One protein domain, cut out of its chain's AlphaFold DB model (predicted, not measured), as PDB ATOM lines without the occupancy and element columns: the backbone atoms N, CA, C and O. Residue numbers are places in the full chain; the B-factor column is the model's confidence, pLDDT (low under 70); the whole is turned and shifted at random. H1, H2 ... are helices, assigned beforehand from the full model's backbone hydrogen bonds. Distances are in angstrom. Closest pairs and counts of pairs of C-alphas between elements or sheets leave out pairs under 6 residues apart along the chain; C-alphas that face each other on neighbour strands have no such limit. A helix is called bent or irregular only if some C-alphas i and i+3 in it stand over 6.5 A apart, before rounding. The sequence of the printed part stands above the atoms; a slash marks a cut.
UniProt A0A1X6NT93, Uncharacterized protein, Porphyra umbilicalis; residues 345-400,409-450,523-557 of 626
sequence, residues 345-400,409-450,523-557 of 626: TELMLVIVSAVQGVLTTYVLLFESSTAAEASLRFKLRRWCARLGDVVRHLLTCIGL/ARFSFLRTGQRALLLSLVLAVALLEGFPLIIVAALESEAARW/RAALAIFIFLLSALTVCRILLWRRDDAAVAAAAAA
ATOM      1  N   THR A 345     -18.640  -3.901 -38.005       76.06
ATOM      2  CA  THR A 345     -19.241  -4.667 -39.102       76.06
ATOM      3  C   THR A 345     -18.234  -5.569 -39.809       76.06
ATOM      4  O   THR A 345     -18.518  -6.744 -40.032       76.06
ATOM      5  N   GLU A 346     -17.042  -5.060 -40.121       78.19
ATOM      6  CA  GLU A 346     -15.974  -5.860 -40.733       78.19
ATOM      7  C   GLU A 346     -15.455  -6.929 -39.766       78.19
ATOM      8  O   GLU A 346     -15.203  -8.059 -40.179       78.19
ATOM      9  N   LEU A 347     -15.372  -6.613 -38.469       80.00
ATOM     10  CA  LEU A 347     -15.009  -7.592 -37.446       80.00
ATOM     11  C   LEU A 347     -15.993  -8.770 -37.423       80.00
ATOM     12  O   LEU A 347     -15.567  -9.924 -37.388       80.00
ATOM     13  N   MET A 348     -17.298  -8.499 -37.492       79.44
ATOM     14  CA  MET A 348     -18.313  -9.554 -37.550       79.44
ATOM     15  C   MET A 348     -18.189 -10.409 -38.813       79.44
ATOM     16  O   MET A 348     -18.287 -11.630 -38.721       79.44
ATOM     17  N   LEU A 349     -17.914  -9.807 -39.973       80.56
ATOM     18  CA  LEU A 349     -17.688 -10.556 -41.215       80.56
ATOM     19  C   LEU A 349     -16.479 -11.496 -41.103       80.56
ATOM     20  O   LEU A 349     -16.553 -12.654 -41.514       80.56
ATOM     21  N   VAL A 350     -15.392 -11.028 -40.487       81.25
ATOM     22  CA  VAL A 350     -14.183 -11.830 -40.254       81.25
ATOM     23  C   VAL A 350     -14.451 -12.976 -39.273       81.25
ATOM     24  O   VAL A 350     -14.000 -14.098 -39.500       81.25
ATOM     25  N   ILE A 351     -15.240 -12.741 -38.221       81.06
ATOM     26  CA  ILE A 351     -15.668 -13.801 -37.294       81.06
ATOM     27  C   ILE A 351     -16.547 -14.836 -38.013       81.06
ATOM     28  O   ILE A 351     -16.355 -16.035 -37.817       81.06
ATOM     29  N   VAL A 352     -17.484 -14.406 -38.863       80.69
ATOM     30  CA  VAL A 352     -18.354 -15.314 -39.630       80.69
ATOM     31  C   VAL A 352     -17.540 -16.194 -40.581       80.69
ATOM     32  O   VAL A 352     -17.758 -17.405 -40.596       80.69
ATOM     33  N   SER A 353     -16.567 -15.634 -41.308       80.81
ATOM     34  CA  SER A 353     -15.648 -16.416 -42.157       80.81
ATOM     35  C   SER A 353     -14.835 -17.421 -41.333       80.81
ATOM     36  O   SER A 353     -14.778 -18.603 -41.675       80.81
ATOM     37  N   ALA A 354     -14.322 -17.027 -40.163       79.75
ATOM     38  CA  ALA A 354     -13.628 -17.957 -39.274       79.75
ATOM     39  C   ALA A 354     -14.539 -19.117 -38.812       79.75
ATOM     40  O   ALA A 354     -14.123 -20.279 -38.809       79.75
ATOM     41  N   VAL A 355     -15.805 -18.842 -38.476       82.31
ATOM     42  CA  VAL A 355     -16.793 -19.883 -38.133       82.31
ATOM     43  C   VAL A 355     -17.075 -20.799 -39.328       82.31
ATOM     44  O   VAL A 355     -17.121 -22.020 -39.162       82.31
ATOM     45  N   GLN A 356     -17.204 -20.247 -40.537       81.00
ATOM     46  CA  GLN A 356     -17.349 -21.029 -41.769       81.00
ATOM     47  C   GLN A 356     -16.137 -21.937 -42.013       81.00
ATOM     48  O   GLN A 356     -16.315 -23.103 -42.371       81.00
ATOM     49  N   GLY A 357     -14.918 -21.468 -41.743       79.38
ATOM     50  CA  GLY A 357     -13.702 -22.280 -41.813       79.38
ATOM     51  C   GLY A 357     -13.690 -23.449 -40.825       79.38
ATOM     52  O   GLY A 357     -13.318 -24.570 -41.189       79.38
ATOM     53  N   VAL A 358     -14.159 -23.234 -39.590       82.31
ATOM     54  CA  VAL A 358     -14.311 -24.306 -38.587       82.31
ATOM     55  C   VAL A 358     -15.375 -25.319 -39.018       82.31
ATOM     56  O   VAL A 358     -15.124 -26.523 -38.960       82.31
ATOM     57  N   LEU A 359     -16.533 -24.858 -39.499       80.38
ATOM     58  CA  LEU A 359     -17.601 -25.725 -40.011       80.38
ATOM     59  C   LEU A 359     -17.128 -26.547 -41.213       80.38
ATOM     60  O   LEU A 359     -17.326 -27.758 -41.255       80.38
ATOM     61  N   THR A 360     -16.426 -25.922 -42.156       78.75
ATOM     62  CA  THR A 360     -15.855 -26.605 -43.322       78.75
ATOM     63  C   THR A 360     -14.825 -27.647 -42.892       78.75
ATOM     64  O   THR A 360     -14.824 -28.769 -43.394       78.75
ATOM     65  N   THR A 361     -13.989 -27.322 -41.903       79.81
ATOM     66  CA  THR A 361     -13.039 -28.266 -41.300       79.81
ATOM     67  C   THR A 361     -13.755 -29.458 -40.663       79.81
ATOM     68  O   THR A 361     -13.340 -30.600 -40.866       79.81
ATOM     69  N   TYR A 362     -14.846 -29.219 -39.935       81.69
ATOM     70  CA  TYR A 362     -15.681 -30.278 -39.372       81.69
ATOM     71  C   TYR A 362     -16.267 -31.180 -40.468       81.69
ATOM     72  O   TYR A 362     -16.084 -32.397 -40.418       81.69
ATOM     73  N   VAL A 363     -16.883 -30.603 -41.503       77.75
ATOM     74  CA  VAL A 363     -17.439 -31.363 -42.634       77.75
ATOM     75  C   VAL A 363     -16.345 -32.183 -43.319       77.75
ATOM     76  O   VAL A 363     -16.531 -33.372 -43.571       77.75
ATOM     77  N   LEU A 364     -15.161 -31.610 -43.556       75.31
ATOM     78  CA  LEU A 364     -14.041 -32.326 -44.170       75.31
ATOM     79  C   LEU A 364     -13.534 -33.483 -43.295       75.31
ATOM     80  O   LEU A 364     -13.310 -34.582 -43.804       75.31
ATOM     81  N   LEU A 365     -13.375 -33.268 -41.988       76.75
ATOM     82  CA  LEU A 365     -12.846 -34.282 -41.074       76.75
ATOM     83  C   LEU A 365     -13.849 -35.407 -40.778       76.75
ATOM     84  O   LEU A 365     -13.420 -36.556 -40.634       76.75
ATOM     85  N   PHE A 366     -15.146 -35.097 -40.679       78.44
ATOM     86  CA  PHE A 366     -16.157 -36.007 -40.133       78.44
ATOM     87  C   PHE A 366     -17.186 -36.471 -41.176       78.44
ATOM     88  O   PHE A 366     -17.328 -37.679 -41.369       78.44
ATOM     89  N   GLU A 367     -17.840 -35.567 -41.907       68.50
ATOM     90  CA  GLU A 367     -18.904 -35.929 -42.867       68.50
ATOM     91  C   GLU A 367     -18.364 -36.424 -44.212       68.50
ATOM     92  O   GLU A 367     -18.830 -37.417 -44.767       68.50
ATOM     93  N   SER A 368     -17.315 -35.784 -44.725       54.38
ATOM     94  CA  SER A 368     -16.702 -36.152 -46.001       54.38
ATOM     95  C   SER A 368     -15.887 -37.448 -45.908       54.38
ATOM     96  O   SER A 368     -15.525 -38.041 -46.926       54.38
ATOM     97  N   SER A 369     -15.636 -37.947 -44.696       52.81
ATOM     98  CA  SER A 369     -14.808 -39.131 -44.473       52.81
ATOM     99  C   SER A 369     -15.379 -40.430 -45.057       52.81
ATOM    100  O   SER A 369     -14.643 -41.393 -45.218       52.81
ATOM    101  N   THR A 370     -16.649 -40.477 -45.465       52.62
ATOM    102  CA  THR A 370     -17.214 -41.644 -46.167       52.62
ATOM    103  C   THR A 370     -17.199 -41.471 -47.692       52.62
ATOM    104  O   THR A 370     -16.746 -42.368 -48.407       52.62
ATOM    105  N   ALA A 371     -17.603 -40.306 -48.211       49.44
ATOM    106  CA  ALA A 371     -17.700 -40.033 -49.652       49.44
ATOM    107  C   ALA A 371     -16.404 -39.473 -50.278       49.44
ATOM    108  O   ALA A 371     -15.966 -39.929 -51.341       49.44
ATOM    109  N   ALA A 372     -15.739 -38.521 -49.617       51.12
ATOM    110  CA  ALA A 372     -14.463 -37.973 -50.069       51.12
ATOM    111  C   ALA A 372     -13.323 -38.976 -49.878       51.12
ATOM    112  O   ALA A 372     -12.485 -39.075 -50.770       51.12
ATOM    113  N   GLU A 373     -13.318 -39.800 -48.818       52.22
ATOM    114  CA  GLU A 373     -12.372 -40.925 -48.728       52.22
ATOM    115  C   GLU A 373     -12.582 -41.930 -49.862       52.22
ATOM    116  O   GLU A 373     -11.597 -42.436 -50.389       52.22
ATOM    117  N   ALA A 374     -13.816 -42.221 -50.284       54.06
ATOM    118  CA  ALA A 374     -14.065 -43.123 -51.412       54.06
ATOM    119  C   ALA A 374     -13.548 -42.537 -52.740       54.06
ATOM    120  O   ALA A 374     -12.855 -43.226 -53.495       54.06
ATOM    121  N   SER A 375     -13.798 -41.247 -52.991       53.59
ATOM    122  CA  SER A 375     -13.295 -40.527 -54.171       53.59
ATOM    123  C   SER A 375     -11.765 -40.377 -54.160       53.59
ATOM    124  O   SER A 375     -11.101 -40.631 -55.172       53.59
ATOM    125  N   LEU A 376     -11.164 -40.068 -53.004       51.97
ATOM    126  CA  LEU A 376      -9.711 -40.045 -52.835       51.97
ATOM    127  C   LEU A 376      -9.108 -41.443 -52.936       51.97
ATOM    128  O   LEU A 376      -8.059 -41.571 -53.546       51.97
ATOM    129  N   ARG A 377      -9.740 -42.497 -52.401       54.25
ATOM    130  CA  ARG A 377      -9.311 -43.896 -52.591       54.25
ATOM    131  C   ARG A 377      -9.331 -44.259 -54.066       54.25
ATOM    132  O   ARG A 377      -8.387 -44.890 -54.524       54.25
ATOM    133  N   PHE A 378     -10.347 -43.845 -54.820       54.12
ATOM    134  CA  PHE A 378     -10.408 -44.080 -56.262       54.12
ATOM    135  C   PHE A 378      -9.276 -43.351 -57.007       54.12
ATOM    136  O   PHE A 378      -8.556 -43.963 -57.798       54.12
ATOM    137  N   LYS A 379      -9.043 -42.068 -56.697       56.75
ATOM    138  CA  LYS A 379      -7.969 -41.269 -57.313       56.75
ATOM    139  C   LYS A 379      -6.565 -41.729 -56.894       56.75
ATOM    140  O   LYS A 379      -5.708 -41.857 -57.766       56.75
ATOM    141  N   LEU A 380      -6.335 -42.051 -55.616       50.56
ATOM    142  CA  LEU A 380      -5.068 -42.606 -55.121       50.56
ATOM    143  C   LEU A 380      -4.820 -44.010 -55.662       50.56
ATOM    144  O   LEU A 380      -3.692 -44.293 -56.030       50.56
ATOM    145  N   ARG A 381      -5.829 -44.888 -55.767       55.38
ATOM    146  CA  ARG A 381      -5.657 -46.205 -56.410       55.38
ATOM    147  C   ARG A 381      -5.223 -46.048 -57.862       55.38
ATOM    148  O   ARG A 381      -4.317 -46.749 -58.295       55.38
ATOM    149  N   ARG A 382      -5.806 -45.090 -58.591       61.84
ATOM    150  CA  ARG A 382      -5.422 -44.781 -59.977       61.84
ATOM    151  C   ARG A 382      -4.000 -44.216 -60.074       61.84
ATOM    152  O   ARG A 382      -3.264 -44.583 -60.985       61.84
ATOM    153  N   TRP A 383      -3.600 -43.368 -59.129       48.06
ATOM    154  CA  TRP A 383      -2.240 -42.828 -59.036       48.06
ATOM    155  C   TRP A 383      -1.205 -43.880 -58.616       48.06
ATOM    156  O   TRP A 383      -0.156 -43.982 -59.242       48.06
ATOM    157  N   CYS A 384      -1.502 -44.711 -57.618       49.31
ATOM    158  CA  CYS A 384      -0.638 -45.794 -57.151       49.31
ATOM    159  C   CYS A 384      -0.561 -46.961 -58.137       49.31
ATOM    160  O   CYS A 384       0.465 -47.629 -58.167       49.31
ATOM    161  N   ALA A 385      -1.583 -47.196 -58.964       54.09
ATOM    162  CA  ALA A 385      -1.486 -48.115 -60.098       54.09
ATOM    163  C   ALA A 385      -0.497 -47.582 -61.147       54.09
ATOM    164  O   ALA A 385       0.418 -48.296 -61.535       54.09
ATOM    165  N   ARG A 386      -0.593 -46.290 -61.505       55.97
ATOM    166  CA  ARG A 386       0.346 -45.645 -62.441       55.97
ATOM    167  C   ARG A 386       1.781 -45.604 -61.910       55.97
ATOM    168  O   ARG A 386       2.708 -45.933 -62.637       55.97
ATOM    169  N   LEU A 387       1.971 -45.250 -60.640       45.44
ATOM    170  CA  LEU A 387       3.285 -45.283 -59.987       45.44
ATOM    171  C   LEU A 387       3.794 -46.712 -59.793       45.44
ATOM    172  O   LEU A 387       4.984 -46.954 -59.936       45.44
ATOM    173  N   GLY A 388       2.909 -47.662 -59.498       48.00
ATOM    174  CA  GLY A 388       3.237 -49.077 -59.372       48.00
ATOM    175  C   GLY A 388       3.715 -49.684 -60.686       48.00
ATOM    176  O   GLY A 388       4.646 -50.480 -60.658       48.00
ATOM    177  N   ASP A 389       3.151 -49.272 -61.821       53.59
ATOM    178  CA  ASP A 389       3.611 -49.692 -63.147       53.59
ATOM    179  C   ASP A 389       4.940 -49.029 -63.530       53.59
ATOM    180  O   ASP A 389       5.820 -49.713 -64.041       53.59
ATOM    181  N   VAL A 390       5.155 -47.752 -63.186       51.25
ATOM    182  CA  VAL A 390       6.446 -47.061 -63.391       51.25
ATOM    183  C   VAL A 390       7.557 -47.665 -62.524       51.25
ATOM    184  O   VAL A 390       8.652 -47.923 -63.014       51.25
ATOM    185  N   VAL A 391       7.276 -47.945 -61.249       47.38
ATOM    186  CA  VAL A 391       8.225 -48.558 -60.307       47.38
ATOM    187  C   VAL A 391       8.464 -50.029 -60.643       47.38
ATOM    188  O   VAL A 391       9.597 -50.488 -60.541       47.38
ATOM    189  N   ARG A 392       7.442 -50.769 -61.102       48.91
ATOM    190  CA  ARG A 392       7.611 -52.135 -61.619       48.91
ATOM    191  C   ARG A 392       8.470 -52.129 -62.879       48.91
ATOM    192  O   ARG A 392       9.351 -52.972 -62.954       48.91
ATOM    193  N   HIS A 393       8.286 -51.166 -63.789       51.66
ATOM    194  CA  HIS A 393       9.153 -51.000 -64.958       51.66
ATOM    195  C   HIS A 393      10.601 -50.694 -64.563       51.66
ATOM    196  O   HIS A 393      11.508 -51.379 -65.024       51.66
ATOM    197  N   LEU A 394      10.818 -49.755 -63.638       42.81
ATOM    198  CA  LEU A 394      12.143 -49.430 -63.098       42.81
ATOM    199  C   LEU A 394      12.810 -50.621 -62.389       42.81
ATOM    200  O   LEU A 394      13.994 -50.866 -62.595       42.81
ATOM    201  N   LEU A 395      12.063 -51.406 -61.607       43.00
ATOM    202  CA  LEU A 395      12.572 -52.604 -60.923       43.00
ATOM    203  C   LEU A 395      12.855 -53.763 -61.887       43.00
ATOM    204  O   LEU A 395      13.832 -54.484 -61.689       43.00
ATOM    205  N   THR A 396      12.064 -53.924 -62.955       50.69
ATOM    206  CA  THR A 396      12.386 -54.870 -64.038       50.69
ATOM    207  C   THR A 396      13.604 -54.430 -64.845       50.69
ATOM    208  O   THR A 396      14.367 -55.284 -65.278       50.69
ATOM    209  N   CYS A 397      13.843 -53.121 -64.989       48.91
ATOM    210  CA  CYS A 397      15.046 -52.591 -65.636       48.91
ATOM    211  C   CYS A 397      16.321 -52.753 -64.785       48.91
ATOM    212  O   CYS A 397      17.411 -52.728 -65.343       48.91
ATOM    213  N   ILE A 398      16.203 -52.933 -63.462       45.59
ATOM    214  CA  ILE A 398      17.340 -53.074 -62.528       45.59
ATOM    215  C   ILE A 398      17.587 -54.549 -62.123       45.59
ATOM    216  O   ILE A 398      18.546 -54.853 -61.421       45.59
ATOM    217  N   GLY A 399      16.785 -55.504 -62.611       39.69
ATOM    218  CA  GLY A 399      17.110 -56.935 -62.514       39.69
ATOM    219  C   GLY A 399      17.056 -57.536 -61.102       39.69
ATOM    220  O   GLY A 399      17.848 -58.421 -60.792       39.69
ATOM    221  N   LEU A 400      16.126 -57.097 -60.247       38.94
ATOM    222  CA  LEU A 400      15.899 -57.682 -58.914       38.94
ATOM    223  C   LEU A 400      14.597 -58.510 -58.882       38.94
ATOM    224  O   LEU A 400      13.526 -57.968 -58.588       38.94
ATOM    225  N   ALA A 409       1.377 -54.502 -46.208       41.53
ATOM    226  CA  ALA A 409       2.222 -53.305 -46.068       41.53
ATOM    227  C   ALA A 409       1.854 -52.179 -47.060       41.53
ATOM    228  O   ALA A 409       2.110 -51.001 -46.812       41.53
ATOM    229  N   ARG A 410       1.208 -52.525 -48.184       47.28
ATOM    230  CA  ARG A 410       0.721 -51.543 -49.170       47.28
ATOM    231  C   ARG A 410      -0.528 -50.809 -48.680       47.28
ATOM    232  O   ARG A 410      -0.699 -49.631 -48.984       47.28
ATOM    233  N   PHE A 411      -1.379 -51.474 -47.896       45.72
ATOM    234  CA  PHE A 411      -2.589 -50.866 -47.337       45.72
ATOM    235  C   PHE A 411      -2.291 -49.878 -46.201       45.72
ATOM    236  O   PHE A 411      -2.937 -48.831 -46.135       45.72
ATOM    237  N   SER A 412      -1.291 -50.148 -45.355       51.84
ATOM    238  CA  SER A 412      -0.897 -49.222 -44.283       51.84
ATOM    239  C   SER A 412      -0.290 -47.926 -44.833       51.84
ATOM    240  O   SER A 412      -0.686 -46.846 -44.403       51.84
ATOM    241  N   PHE A 413       0.579 -47.993 -45.849       53.56
ATOM    242  CA  PHE A 413       1.155 -46.803 -46.499       53.56
ATOM    243  C   PHE A 413       0.103 -45.910 -47.175       53.56
ATOM    244  O   PHE A 413       0.155 -44.687 -47.045       53.56
ATOM    245  N   LEU A 414      -0.887 -46.510 -47.847       58.94
ATOM    246  CA  LEU A 414      -2.000 -45.776 -48.460       58.94
ATOM    247  C   LEU A 414      -2.862 -45.060 -47.410       58.94
ATOM    248  O   LEU A 414      -3.245 -43.909 -47.615       58.94
ATOM    249  N   ARG A 415      -3.123 -45.709 -46.268       65.44
ATOM    250  CA  ARG A 415      -3.922 -45.139 -45.172       65.44
ATOM    251  C   ARG A 415      -3.211 -43.958 -44.509       65.44
ATOM    252  O   ARG A 415      -3.830 -42.924 -44.271       65.44
ATOM    253  N   THR A 416      -1.906 -44.073 -44.270       68.06
ATOM    254  CA  THR A 416      -1.097 -42.993 -43.678       68.06
ATOM    255  C   THR A 416      -0.947 -41.809 -44.635       68.06
ATOM    256  O   THR A 416      -1.085 -40.663 -44.210       68.06
ATOM    257  N   GLY A 417      -0.749 -42.068 -45.935       69.12
ATOM    258  CA  GLY A 417      -0.691 -41.025 -46.965       69.12
ATOM    259  C   GLY A 417      -2.014 -40.267 -47.128       69.12
ATOM    260  O   GLY A 417      -2.012 -39.043 -47.240       69.12
ATOM    261  N   GLN A 418      -3.152 -40.963 -47.058       69.50
ATOM    262  CA  GLN A 418      -4.476 -40.330 -47.093       69.50
ATOM    263  C   GLN A 418      -4.746 -39.448 -45.875       69.50
ATOM    264  O   GLN A 418      -5.248 -38.337 -46.032       69.50
ATOM    265  N   ARG A 419      -4.374 -39.901 -44.672       78.50
ATOM    266  CA  ARG A 419      -4.502 -39.103 -43.442       78.50
ATOM    267  C   ARG A 419      -3.644 -37.844 -43.486       78.50
ATOM    268  O   ARG A 419      -4.123 -36.776 -43.118       78.50
ATOM    269  N   ALA A 420      -2.406 -37.952 -43.970       72.69
ATOM    270  CA  ALA A 420      -1.518 -36.804 -44.135       72.69
ATOM    271  C   ALA A 420      -2.078 -35.792 -45.148       72.69
ATOM    272  O   ALA A 420      -2.084 -34.594 -44.876       72.69
ATOM    273  N   LEU A 421      -2.616 -36.271 -46.275       74.06
ATOM    274  CA  LEU A 421      -3.216 -35.411 -47.293       74.06
ATOM    275  C   LEU A 421      -4.479 -34.714 -46.765       74.06
ATOM    276  O   LEU A 421      -4.621 -33.505 -46.928       74.06
ATOM    277  N   LEU A 422      -5.350 -35.432 -46.055       74.62
ATOM    278  CA  LEU A 422      -6.555 -34.856 -45.457       74.62
ATOM    279  C   LEU A 422      -6.229 -33.816 -44.373       74.62
ATOM    280  O   LEU A 422      -6.825 -32.743 -44.372       74.62
ATOM    281  N   LEU A 423      -5.238 -34.074 -43.510       77.88
ATOM    282  CA  LEU A 423      -4.754 -33.075 -42.548       77.88
ATOM    283  C   LEU A 423      -4.142 -31.853 -43.242       77.88
ATOM    284  O   LEU A 423      -4.359 -30.735 -42.787       77.88
ATOM    285  N   SER A 424      -3.414 -32.044 -44.346       74.38
ATOM    286  CA  SER A 424      -2.843 -30.928 -45.111       74.38
ATOM    287  C   SER A 424      -3.918 -30.060 -45.773       74.38
ATOM    288  O   SER A 424      -3.812 -28.838 -45.744       74.38
ATOM    289  N   LEU A 425      -4.990 -30.671 -46.292       75.44
ATOM    290  CA  LEU A 425      -6.134 -29.959 -46.861       75.44
ATOM    291  C   LEU A 425      -6.890 -29.171 -45.785       75.44
ATOM    292  O   LEU A 425      -7.215 -28.008 -45.990       75.44
ATOM    293  N   VAL A 426      -7.129 -29.791 -44.627       76.62
ATOM    294  CA  VAL A 426      -7.763 -29.137 -43.476       76.62
ATOM    295  C   VAL A 426      -6.929 -27.959 -42.988       76.62
ATOM    296  O   VAL A 426      -7.474 -26.886 -42.761       76.62
ATOM    297  N   LEU A 427      -5.608 -28.127 -42.888       77.75
ATOM    298  CA  LEU A 427      -4.708 -27.040 -42.519       77.75
ATOM    299  C   LEU A 427      -4.747 -25.907 -43.554       77.75
ATOM    300  O   LEU A 427      -4.796 -24.748 -43.165       77.75
ATOM    301  N   ALA A 428      -4.769 -26.220 -44.851       73.50
ATOM    302  CA  ALA A 428      -4.846 -25.210 -45.905       73.50
ATOM    303  C   ALA A 428      -6.158 -24.405 -45.852       73.50
ATOM    304  O   ALA A 428      -6.119 -23.180 -45.930       73.50
ATOM    305  N   VAL A 429      -7.302 -25.071 -45.666       75.31
ATOM    306  CA  VAL A 429      -8.616 -24.412 -45.538       75.31
ATOM    307  C   VAL A 429      -8.691 -23.578 -44.259       75.31
ATOM    308  O   VAL A 429      -9.116 -22.429 -44.294       75.31
ATOM    309  N   ALA A 430      -8.216 -24.121 -43.136       73.94
ATOM    310  CA  ALA A 430      -8.165 -23.406 -41.867       73.94
ATOM    311  C   ALA A 430      -7.247 -22.177 -41.919       73.94
ATOM    312  O   ALA A 430      -7.561 -21.150 -41.323       73.94
ATOM    313  N   LEU A 431      -6.126 -22.262 -42.639       73.81
ATOM    314  CA  LEU A 431      -5.252 -21.117 -42.862       73.81
ATOM    315  C   LEU A 431      -5.922 -20.081 -43.763       73.81
ATOM    316  O   LEU A 431      -5.872 -18.914 -43.417       73.81
ATOM    317  N   LEU A 432      -6.584 -20.475 -44.855       75.44
ATOM    318  CA  LEU A 432      -7.273 -19.537 -45.751       75.44
ATOM    319  C   LEU A 432      -8.382 -18.747 -45.040       75.44
ATOM    320  O   LEU A 432      -8.431 -17.529 -45.169       75.44
ATOM    321  N   GLU A 433      -9.218 -19.421 -44.252       77.69
ATOM    322  CA  GLU A 433     -10.344 -18.794 -43.538       77.69
ATOM    323  C   GLU A 433      -9.916 -18.112 -42.225       77.69
ATOM    324  O   GLU A 433     -10.563 -17.185 -41.748       77.69
ATOM    325  N   GLY A 434      -8.802 -18.543 -41.622       75.50
ATOM    326  CA  GLY A 434      -8.237 -17.935 -40.412       75.50
ATOM    327  C   GLY A 434      -7.286 -16.765 -40.679       75.50
ATOM    328  O   GLY A 434      -7.043 -15.950 -39.788       75.50
ATOM    329  N   PHE A 435      -6.743 -16.656 -41.896       78.38
ATOM    330  CA  PHE A 435      -5.791 -15.612 -42.283       78.38
ATOM    331  C   PHE A 435      -6.340 -14.186 -42.126       78.38
ATOM    332  O   PHE A 435      -5.616 -13.354 -41.571       78.38
ATOM    333  N   PRO A 436      -7.605 -13.883 -42.491       81.00
ATOM    334  CA  PRO A 436      -8.193 -12.573 -42.227       81.00
ATOM    335  C   PRO A 436      -8.152 -12.214 -40.739       81.00
ATOM    336  O   PRO A 436      -7.790 -11.100 -40.381       81.00
ATOM    337  N   LEU A 437      -8.425 -13.175 -39.854       79.06
ATOM    338  CA  LEU A 437      -8.458 -12.950 -38.409       79.06
ATOM    339  C   LEU A 437      -7.062 -12.643 -37.833       79.06
ATOM    340  O   LEU A 437      -6.931 -11.845 -36.905       79.06
ATOM    341  N   ILE A 438      -6.008 -13.212 -38.429       81.00
ATOM    342  CA  ILE A 438      -4.606 -12.906 -38.105       81.00
ATOM    343  C   ILE A 438      -4.220 -11.504 -38.598       81.00
ATOM    344  O   ILE A 438      -3.587 -10.755 -37.852       81.00
ATOM    345  N   ILE A 439      -4.617 -11.127 -39.820       81.62
ATOM    346  CA  ILE A 439      -4.379  -9.775 -40.356       81.62
ATOM    347  C   ILE A 439      -5.049  -8.732 -39.462       81.62
ATOM    348  O   ILE A 439      -4.407  -7.769 -39.053       81.62
ATOM    349  N   VAL A 440      -6.319  -8.944 -39.112       81.44
ATOM    350  CA  VAL A 440      -7.065  -8.027 -38.243       81.44
ATOM    351  C   VAL A 440      -6.412  -7.919 -36.869       81.44
ATOM    352  O   VAL A 440      -6.288  -6.818 -36.342       81.44
ATOM    353  N   ALA A 441      -5.914  -9.023 -36.303       80.38
ATOM    354  CA  ALA A 441      -5.176  -8.983 -35.043       80.38
ATOM    355  C   ALA A 441      -3.898  -8.133 -35.138       80.38
ATOM    356  O   ALA A 441      -3.563  -7.425 -34.186       80.38
ATOM    357  N   ALA A 442      -3.191  -8.192 -36.270       79.31
ATOM    358  CA  ALA A 442      -2.004  -7.381 -36.512       79.31
ATOM    359  C   ALA A 442      -2.354  -5.890 -36.645       79.31
ATOM    360  O   ALA A 442      -1.741  -5.071 -35.960       79.31
ATOM    361  N   LEU A 443      -3.378  -5.557 -37.440       80.38
ATOM    362  CA  LEU A 443      -3.861  -4.184 -37.628       80.38
ATOM    363  C   LEU A 443      -4.349  -3.570 -36.310       80.38
ATOM    364  O   LEU A 443      -3.909  -2.491 -35.923       80.38
ATOM    365  N   GLU A 444      -5.174  -4.292 -35.551       82.62
ATOM    366  CA  GLU A 444      -5.665  -3.831 -34.247       82.62
ATOM    367  C   GLU A 444      -4.539  -3.717 -33.214       82.62
ATOM    368  O   GLU A 444      -4.576  -2.852 -32.341       82.62
ATOM    369  N   SER A 445      -3.501  -4.555 -33.308       78.94
ATOM    370  CA  SER A 445      -2.320  -4.429 -32.453       78.94
ATOM    371  C   SER A 445      -1.442  -3.237 -32.833       78.94
ATOM    372  O   SER A 445      -0.707  -2.739 -31.976       78.94
ATOM    373  N   GLU A 446      -1.438  -2.824 -34.095       77.94
ATOM    374  CA  GLU A 446      -0.773  -1.603 -34.538       77.94
ATOM    375  C   GLU A 446      -1.568  -0.373 -34.097       77.94
ATOM    376  O   GLU A 446      -0.990   0.516 -33.476       77.94
ATOM    377  N   ALA A 447      -2.890  -0.379 -34.283       77.19
ATOM    378  CA  ALA A 447      -3.786   0.671 -33.807       77.19
ATOM    379  C   ALA A 447      -3.714   0.851 -32.281       77.19
ATOM    380  O   ALA A 447      -3.590   1.973 -31.802       77.19
ATOM    381  N   ALA A 448      -3.691  -0.235 -31.503       76.94
ATOM    382  CA  ALA A 448      -3.609  -0.162 -30.040       76.94
ATOM    383  C   ALA A 448      -2.282   0.410 -29.515       76.94
ATOM    384  O   ALA A 448      -2.218   0.876 -28.382       76.94
ATOM    385  N   ARG A 449      -1.213   0.339 -30.316       76.31
ATOM    386  CA  ARG A 449       0.107   0.902 -29.985       76.31
ATOM    387  C   ARG A 449       0.355   2.240 -30.669       76.31
ATOM    388  O   ARG A 449       1.441   2.798 -30.528       76.31
ATOM    389  N   TRP A 450      -0.597   2.709 -31.465       76.75
ATOM    390  CA  TRP A 450      -0.433   3.936 -32.206       76.75
ATOM    391  C   TRP A 450      -0.667   5.136 -31.308       76.75
ATOM    392  O   TRP A 450      -1.654   5.225 -30.579       76.75
ATOM    393  N   ARG A 523      -8.393 -11.049 -30.208       85.44
ATOM    394  CA  ARG A 523      -7.567 -12.054 -29.514       85.44
ATOM    395  C   ARG A 523      -8.406 -13.208 -28.974       85.44
ATOM    396  O   ARG A 523      -7.993 -14.358 -29.106       85.44
ATOM    397  N   ALA A 524      -9.570 -12.915 -28.396       86.12
ATOM    398  CA  ALA A 524     -10.494 -13.942 -27.931       86.12
ATOM    399  C   ALA A 524     -11.006 -14.802 -29.099       86.12
ATOM    400  O   ALA A 524     -10.940 -16.027 -29.023       86.12
ATOM    401  N   ALA A 525     -11.429 -14.180 -30.203       84.19
ATOM    402  CA  ALA A 525     -11.870 -14.889 -31.403       84.19
ATOM    403  C   ALA A 525     -10.760 -15.781 -31.987       84.19
ATOM    404  O   ALA A 525     -11.014 -16.938 -32.318       84.19
ATOM    405  N   LEU A 526      -9.517 -15.290 -32.036       86.56
ATOM    406  CA  LEU A 526      -8.363 -16.055 -32.514       86.56
ATOM    407  C   LEU A 526      -8.073 -17.259 -31.615       86.56
ATOM    408  O   LEU A 526      -7.853 -18.363 -32.110       86.56
ATOM    409  N   ALA A 527      -8.108 -17.061 -30.296       83.69
ATOM    410  CA  ALA A 527      -7.908 -18.137 -29.334       83.69
ATOM    411  C   ALA A 527      -8.991 -19.219 -29.465       83.69
ATOM    412  O   ALA A 527      -8.664 -20.404 -29.503       83.69
ATOM    413  N   ILE A 528     -10.261 -18.820 -29.600       86.56
ATOM    414  CA  ILE A 528     -11.388 -19.740 -29.805       86.56
ATOM    415  C   ILE A 528     -11.227 -20.503 -31.124       86.56
ATOM    416  O   ILE A 528     -11.375 -21.723 -31.146       86.56
ATOM    417  N   PHE A 529     -10.877 -19.816 -32.211       86.56
ATOM    418  CA  PHE A 529     -10.671 -20.430 -33.521       86.56
ATOM    419  C   PHE A 529      -9.565 -21.495 -33.489       86.56
ATOM    420  O   PHE A 529      -9.786 -22.638 -33.893       86.56
ATOM    421  N   ILE A 530      -8.396 -21.155 -32.934       85.94
ATOM    422  CA  ILE A 530      -7.271 -22.092 -32.786       85.94
ATOM    423  C   ILE A 530      -7.667 -23.271 -31.891       85.94
ATOM    424  O   ILE A 530      -7.383 -24.425 -32.227       85.94
ATOM    425  N   PHE A 531      -8.351 -23.002 -30.775       87.88
ATOM    426  CA  PHE A 531      -8.819 -24.039 -29.864       87.88
ATOM    427  C   PHE A 531      -9.758 -25.025 -30.570       87.88
ATOM    428  O   PHE A 531      -9.503 -26.228 -30.530       87.88
ATOM    429  N   LEU A 532     -10.780 -24.543 -31.282       88.12
ATOM    430  CA  LEU A 532     -11.735 -25.395 -31.994       88.12
ATOM    431  C   LEU A 532     -11.057 -26.242 -33.078       88.12
ATOM    432  O   LEU A 532     -11.292 -27.448 -33.145       88.12
ATOM    433  N   LEU A 533     -10.160 -25.657 -33.875       87.31
ATOM    434  CA  LEU A 533      -9.398 -26.407 -34.878       87.31
ATOM    435  C   LEU A 533      -8.510 -27.485 -34.244       87.31
ATOM    436  O   LEU A 533      -8.457 -28.622 -34.726       87.31
ATOM    437  N   SER A 534      -7.835 -27.158 -33.140       84.81
ATOM    438  CA  SER A 534      -7.011 -28.121 -32.407       84.81
ATOM    439  C   SER A 534      -7.858 -29.254 -31.815       84.81
ATOM    440  O   SER A 534      -7.497 -30.423 -31.933       84.81
ATOM    441  N   ALA A 535      -9.038 -28.944 -31.272       86.94
ATOM    442  CA  ALA A 535      -9.948 -29.933 -30.711       86.94
ATOM    443  C   ALA A 535     -10.490 -30.881 -31.792       86.94
ATOM    444  O   ALA A 535     -10.466 -32.097 -31.604       86.94
ATOM    445  N   LEU A 536     -10.915 -30.352 -32.947       86.69
ATOM    446  CA  LEU A 536     -11.405 -31.157 -34.072       86.69
ATOM    447  C   LEU A 536     -10.319 -32.087 -34.627       86.69
ATOM    448  O   LEU A 536     -10.569 -33.274 -34.853       86.69
ATOM    449  N   THR A 537      -9.101 -31.572 -34.808       84.19
ATOM    450  CA  THR A 537      -7.970 -32.363 -35.316       84.19
ATOM    451  C   THR A 537      -7.532 -33.438 -34.321       84.19
ATOM    452  O   THR A 537      -7.377 -34.595 -34.713       84.19
ATOM    453  N   VAL A 538      -7.408 -33.111 -33.030       85.38
ATOM    454  CA  VAL A 538      -7.091 -34.087 -31.972       85.38
ATOM    455  C   VAL A 538      -8.180 -35.151 -31.876       85.38
ATOM    456  O   VAL A 538      -7.861 -36.340 -31.878       85.38
ATOM    457  N   CYS A 539      -9.455 -34.756 -31.868       87.50
ATOM    458  CA  CYS A 539     -10.581 -35.687 -31.843       87.50
ATOM    459  C   CYS A 539     -10.516 -36.668 -33.022       87.50
ATOM    460  O   CYS A 539     -10.605 -37.883 -32.830       87.50
ATOM    461  N   ARG A 540     -10.245 -36.179 -34.240       85.31
ATOM    462  CA  ARG A 540     -10.115 -37.050 -35.415       85.31
ATOM    463  C   ARG A 540      -8.911 -37.989 -35.330       85.31
ATOM    464  O   ARG A 540      -9.034 -39.158 -35.686       85.31
ATOM    465  N   ILE A 541      -7.772 -37.522 -34.818       83.25
ATOM    466  CA  ILE A 541      -6.589 -38.368 -34.594       83.25
ATOM    467  C   ILE A 541      -6.894 -39.479 -33.578       83.25
ATOM    468  O   ILE A 541      -6.482 -40.623 -33.782       83.25
ATOM    469  N   LEU A 542      -7.626 -39.172 -32.503       82.94
ATOM    470  CA  LEU A 542      -8.048 -40.164 -31.512       82.94
ATOM    471  C   LEU A 542      -9.004 -41.200 -32.119       82.94
ATOM    472  O   LEU A 542      -8.825 -42.396 -31.881       82.94
ATOM    473  N   LEU A 543      -9.952 -40.771 -32.957       83.38
ATOM    474  CA  LEU A 543     -10.831 -41.684 -33.696       83.38
ATOM    475  C   LEU A 543     -10.041 -42.595 -34.641       83.38
ATOM    476  O   LEU A 543     -10.229 -43.805 -34.606       83.38
ATOM    477  N   TRP A 544      -9.078 -42.060 -35.397       82.50
ATOM    478  CA  TRP A 544      -8.212 -42.879 -36.253       82.50
ATOM    479  C   TRP A 544      -7.420 -43.932 -35.481       82.50
ATOM    480  O   TRP A 544      -7.267 -45.049 -35.973       82.50
ATOM    481  N   ARG A 545      -6.936 -43.605 -34.275       81.94
ATOM    482  CA  ARG A 545      -6.263 -44.586 -33.407       81.94
ATOM    483  C   ARG A 545      -7.214 -45.686 -32.951       81.94
ATOM    484  O   ARG A 545      -6.814 -46.846 -32.913       81.94
ATOM    485  N   ARG A 546      -8.460 -45.335 -32.620       81.88
ATOM    486  CA  ARG A 546      -9.488 -46.307 -32.233       81.88
ATOM    487  C   ARG A 546      -9.850 -47.227 -33.400       81.88
ATOM    488  O   ARG A 546      -9.919 -48.436 -33.202       81.88
ATOM    489  N   ASP A 547      -9.998 -46.675 -34.603       79.50
ATOM    490  CA  ASP A 547     -10.266 -47.446 -35.821       79.50
ATOM    491  C   ASP A 547      -9.111 -48.400 -36.152       79.50
ATOM    492  O   ASP A 547      -9.337 -49.552 -36.518       79.50
ATOM    493  N   ASP A 548      -7.859 -47.953 -36.003       76.81
ATOM    494  CA  ASP A 548      -6.689 -48.814 -36.213       76.81
ATOM    495  C   ASP A 548      -6.607 -49.938 -35.175       76.81
ATOM    496  O   ASP A 548      -6.321 -51.077 -35.541       76.81
ATOM    497  N   ALA A 549      -6.907 -49.648 -33.904       78.56
ATOM    498  CA  ALA A 549      -6.951 -50.654 -32.845       78.56
ATOM    499  C   ALA A 549      -8.060 -51.694 -33.086       78.56
ATOM    500  O   ALA A 549      -7.825 -52.888 -32.914       78.56
ATOM    501  N   ALA A 550      -9.241 -51.263 -33.542       77.50
ATOM    502  CA  ALA A 550     -10.345 -52.160 -33.880       77.50
ATOM    503  C   ALA A 550     -10.012 -53.065 -35.078       77.50
ATOM    504  O   ALA A 550     -10.267 -54.267 -35.033       77.50
ATOM    505  N   VAL A 551      -9.386 -52.517 -36.130       78.44
ATOM    506  CA  VAL A 551      -8.936 -53.306 -37.290       78.44
ATOM    507  C   VAL A 551      -7.844 -54.302 -36.894       78.44
ATOM    508  O   VAL A 551      -7.878 -55.447 -37.341       78.44
ATOM    509  N   ALA A 552      -6.898 -53.904 -36.038       76.62
ATOM    510  CA  ALA A 552      -5.863 -54.801 -35.532       76.62
ATOM    511  C   ALA A 552      -6.450 -55.940 -34.678       76.62
ATOM    512  O   ALA A 552      -6.059 -57.092 -34.853       76.62
ATOM    513  N   ALA A 553      -7.425 -55.641 -33.812       79.00
ATOM    514  CA  ALA A 553      -8.120 -56.643 -33.006       79.00
ATOM    515  C   ALA A 553      -8.914 -57.637 -33.873       79.00
ATOM    516  O   ALA A 553      -8.833 -58.843 -33.649       79.00
ATOM    517  N   ALA A 554      -9.620 -57.156 -34.902       76.44
ATOM    518  CA  ALA A 554     -10.337 -58.014 -35.845       76.44
ATOM    519  C   ALA A 554      -9.387 -58.916 -36.653       76.44
ATOM    520  O   ALA A 554      -9.666 -60.097 -36.845       76.44
ATOM    521  N   ALA A 555      -8.239 -58.386 -37.089       75.94
ATOM    522  CA  ALA A 555      -7.218 -59.171 -37.782       75.94
ATOM    523  C   ALA A 555      -6.598 -60.250 -36.876       75.94
ATOM    524  O   ALA A 555      -6.393 -61.376 -37.323       75.94
ATOM    525  N   ALA A 556      -6.345 -59.932 -35.601       77.00
ATOM    526  CA  ALA A 556      -5.855 -60.899 -34.619       77.00
ATOM    527  C   ALA A 556      -6.887 -62.004 -34.333       77.00
ATOM    528  O   ALA A 556      -6.522 -63.177 -34.280       77.00
ATOM    529  N   ALA A 557      -8.172 -61.654 -34.221       78.69
ATOM    530  CA  ALA A 557      -9.254 -62.625 -34.055       78.69
ATOM    531  C   ALA A 557      -9.384 -63.562 -35.270       78.69
ATOM    532  O   ALA A 557      -9.521 -64.772 -35.101       78.69
TER     533      ALA A 557
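AT A GLANCE: This is residues 345 to 400, 409 to 450 and 523 to 557 of the 626 residues of an uncharacterized protein of Porphyra umbilicalis (UniProt A0A1X6NT93). Three long helices, two of them bent, make a loose, elongated bundle: H1a, H3 and the bent H2 lie side by side, H2 running opposite to the other two, while H1b swings off as an arm whose residues 385 to 397 stick out. The last residues of H3, 549 to 557, also stick out. The printed part has 133 residues with three named helices, H1, H2 and H3, and no named strand; the class is all helix. It is only just loose, close to extended, with a radius of gyration of the C-alphas of 20.7 A and spans of 70 by 40 by 24 A.

IN THESE COORDINATES: H1, residues 345 to 397, was assigned as one helix by its hydrogen bonds but is bent, with C-alphas 367 and 370 6.8 A apart. Its arms are H1a, residues 345 to 367, 31.5 A long from C-alpha 345 at (-19.241, -4.667, -39.102), and H1b, residues 370 to 397, 39.2 A. H2, residues 409 to 447, likewise assigned as one helix, is bent, with C-alphas 433 and 436 6.7 A apart; its arms are H2a, residues 409 to 433, 36.8 A, and H2b, residues 436 to 447, 16.3 A. H3, residues 523 to 557, spans 50.8 A to C-alpha 557 at (-9.254, -62.625, -34.055).

HOW THE PARTS SIT: H1a, H2a, H2b and H3 form a bundle, helices set lengthwise together. H1a touches H2a, closest at the C-alphas of Gly 357 and Glu 433, 5.1 A, opposite ways. H3 touches H1a with residues 525 to 540 alone, closest at C-alphas 358 and 533, 6.5 A, the same way at a shallow tilt of 1 degrees. H2b and H3 only just touch, with 3 pairs of C-alphas within 8 A. H1b stands at a steep tilt of 64 degrees to H1a and is apart from H3. Every O i to N i+4 pair is within hydrogen-bond range in H1a, H1b, H2b and H3, and 20 of 21 in H2a.

THE WHOLE: The C-alphas of Gly 399 and Trp 450, the two farthest apart, are 70.2 A apart. Residues 401 to 408 and 451 to 522 are not printed, with C-alpha gaps of 19.3 A and 17.7 A across these cuts. Residues 367 to 400 and 409 to 418 have pLDDT under 70.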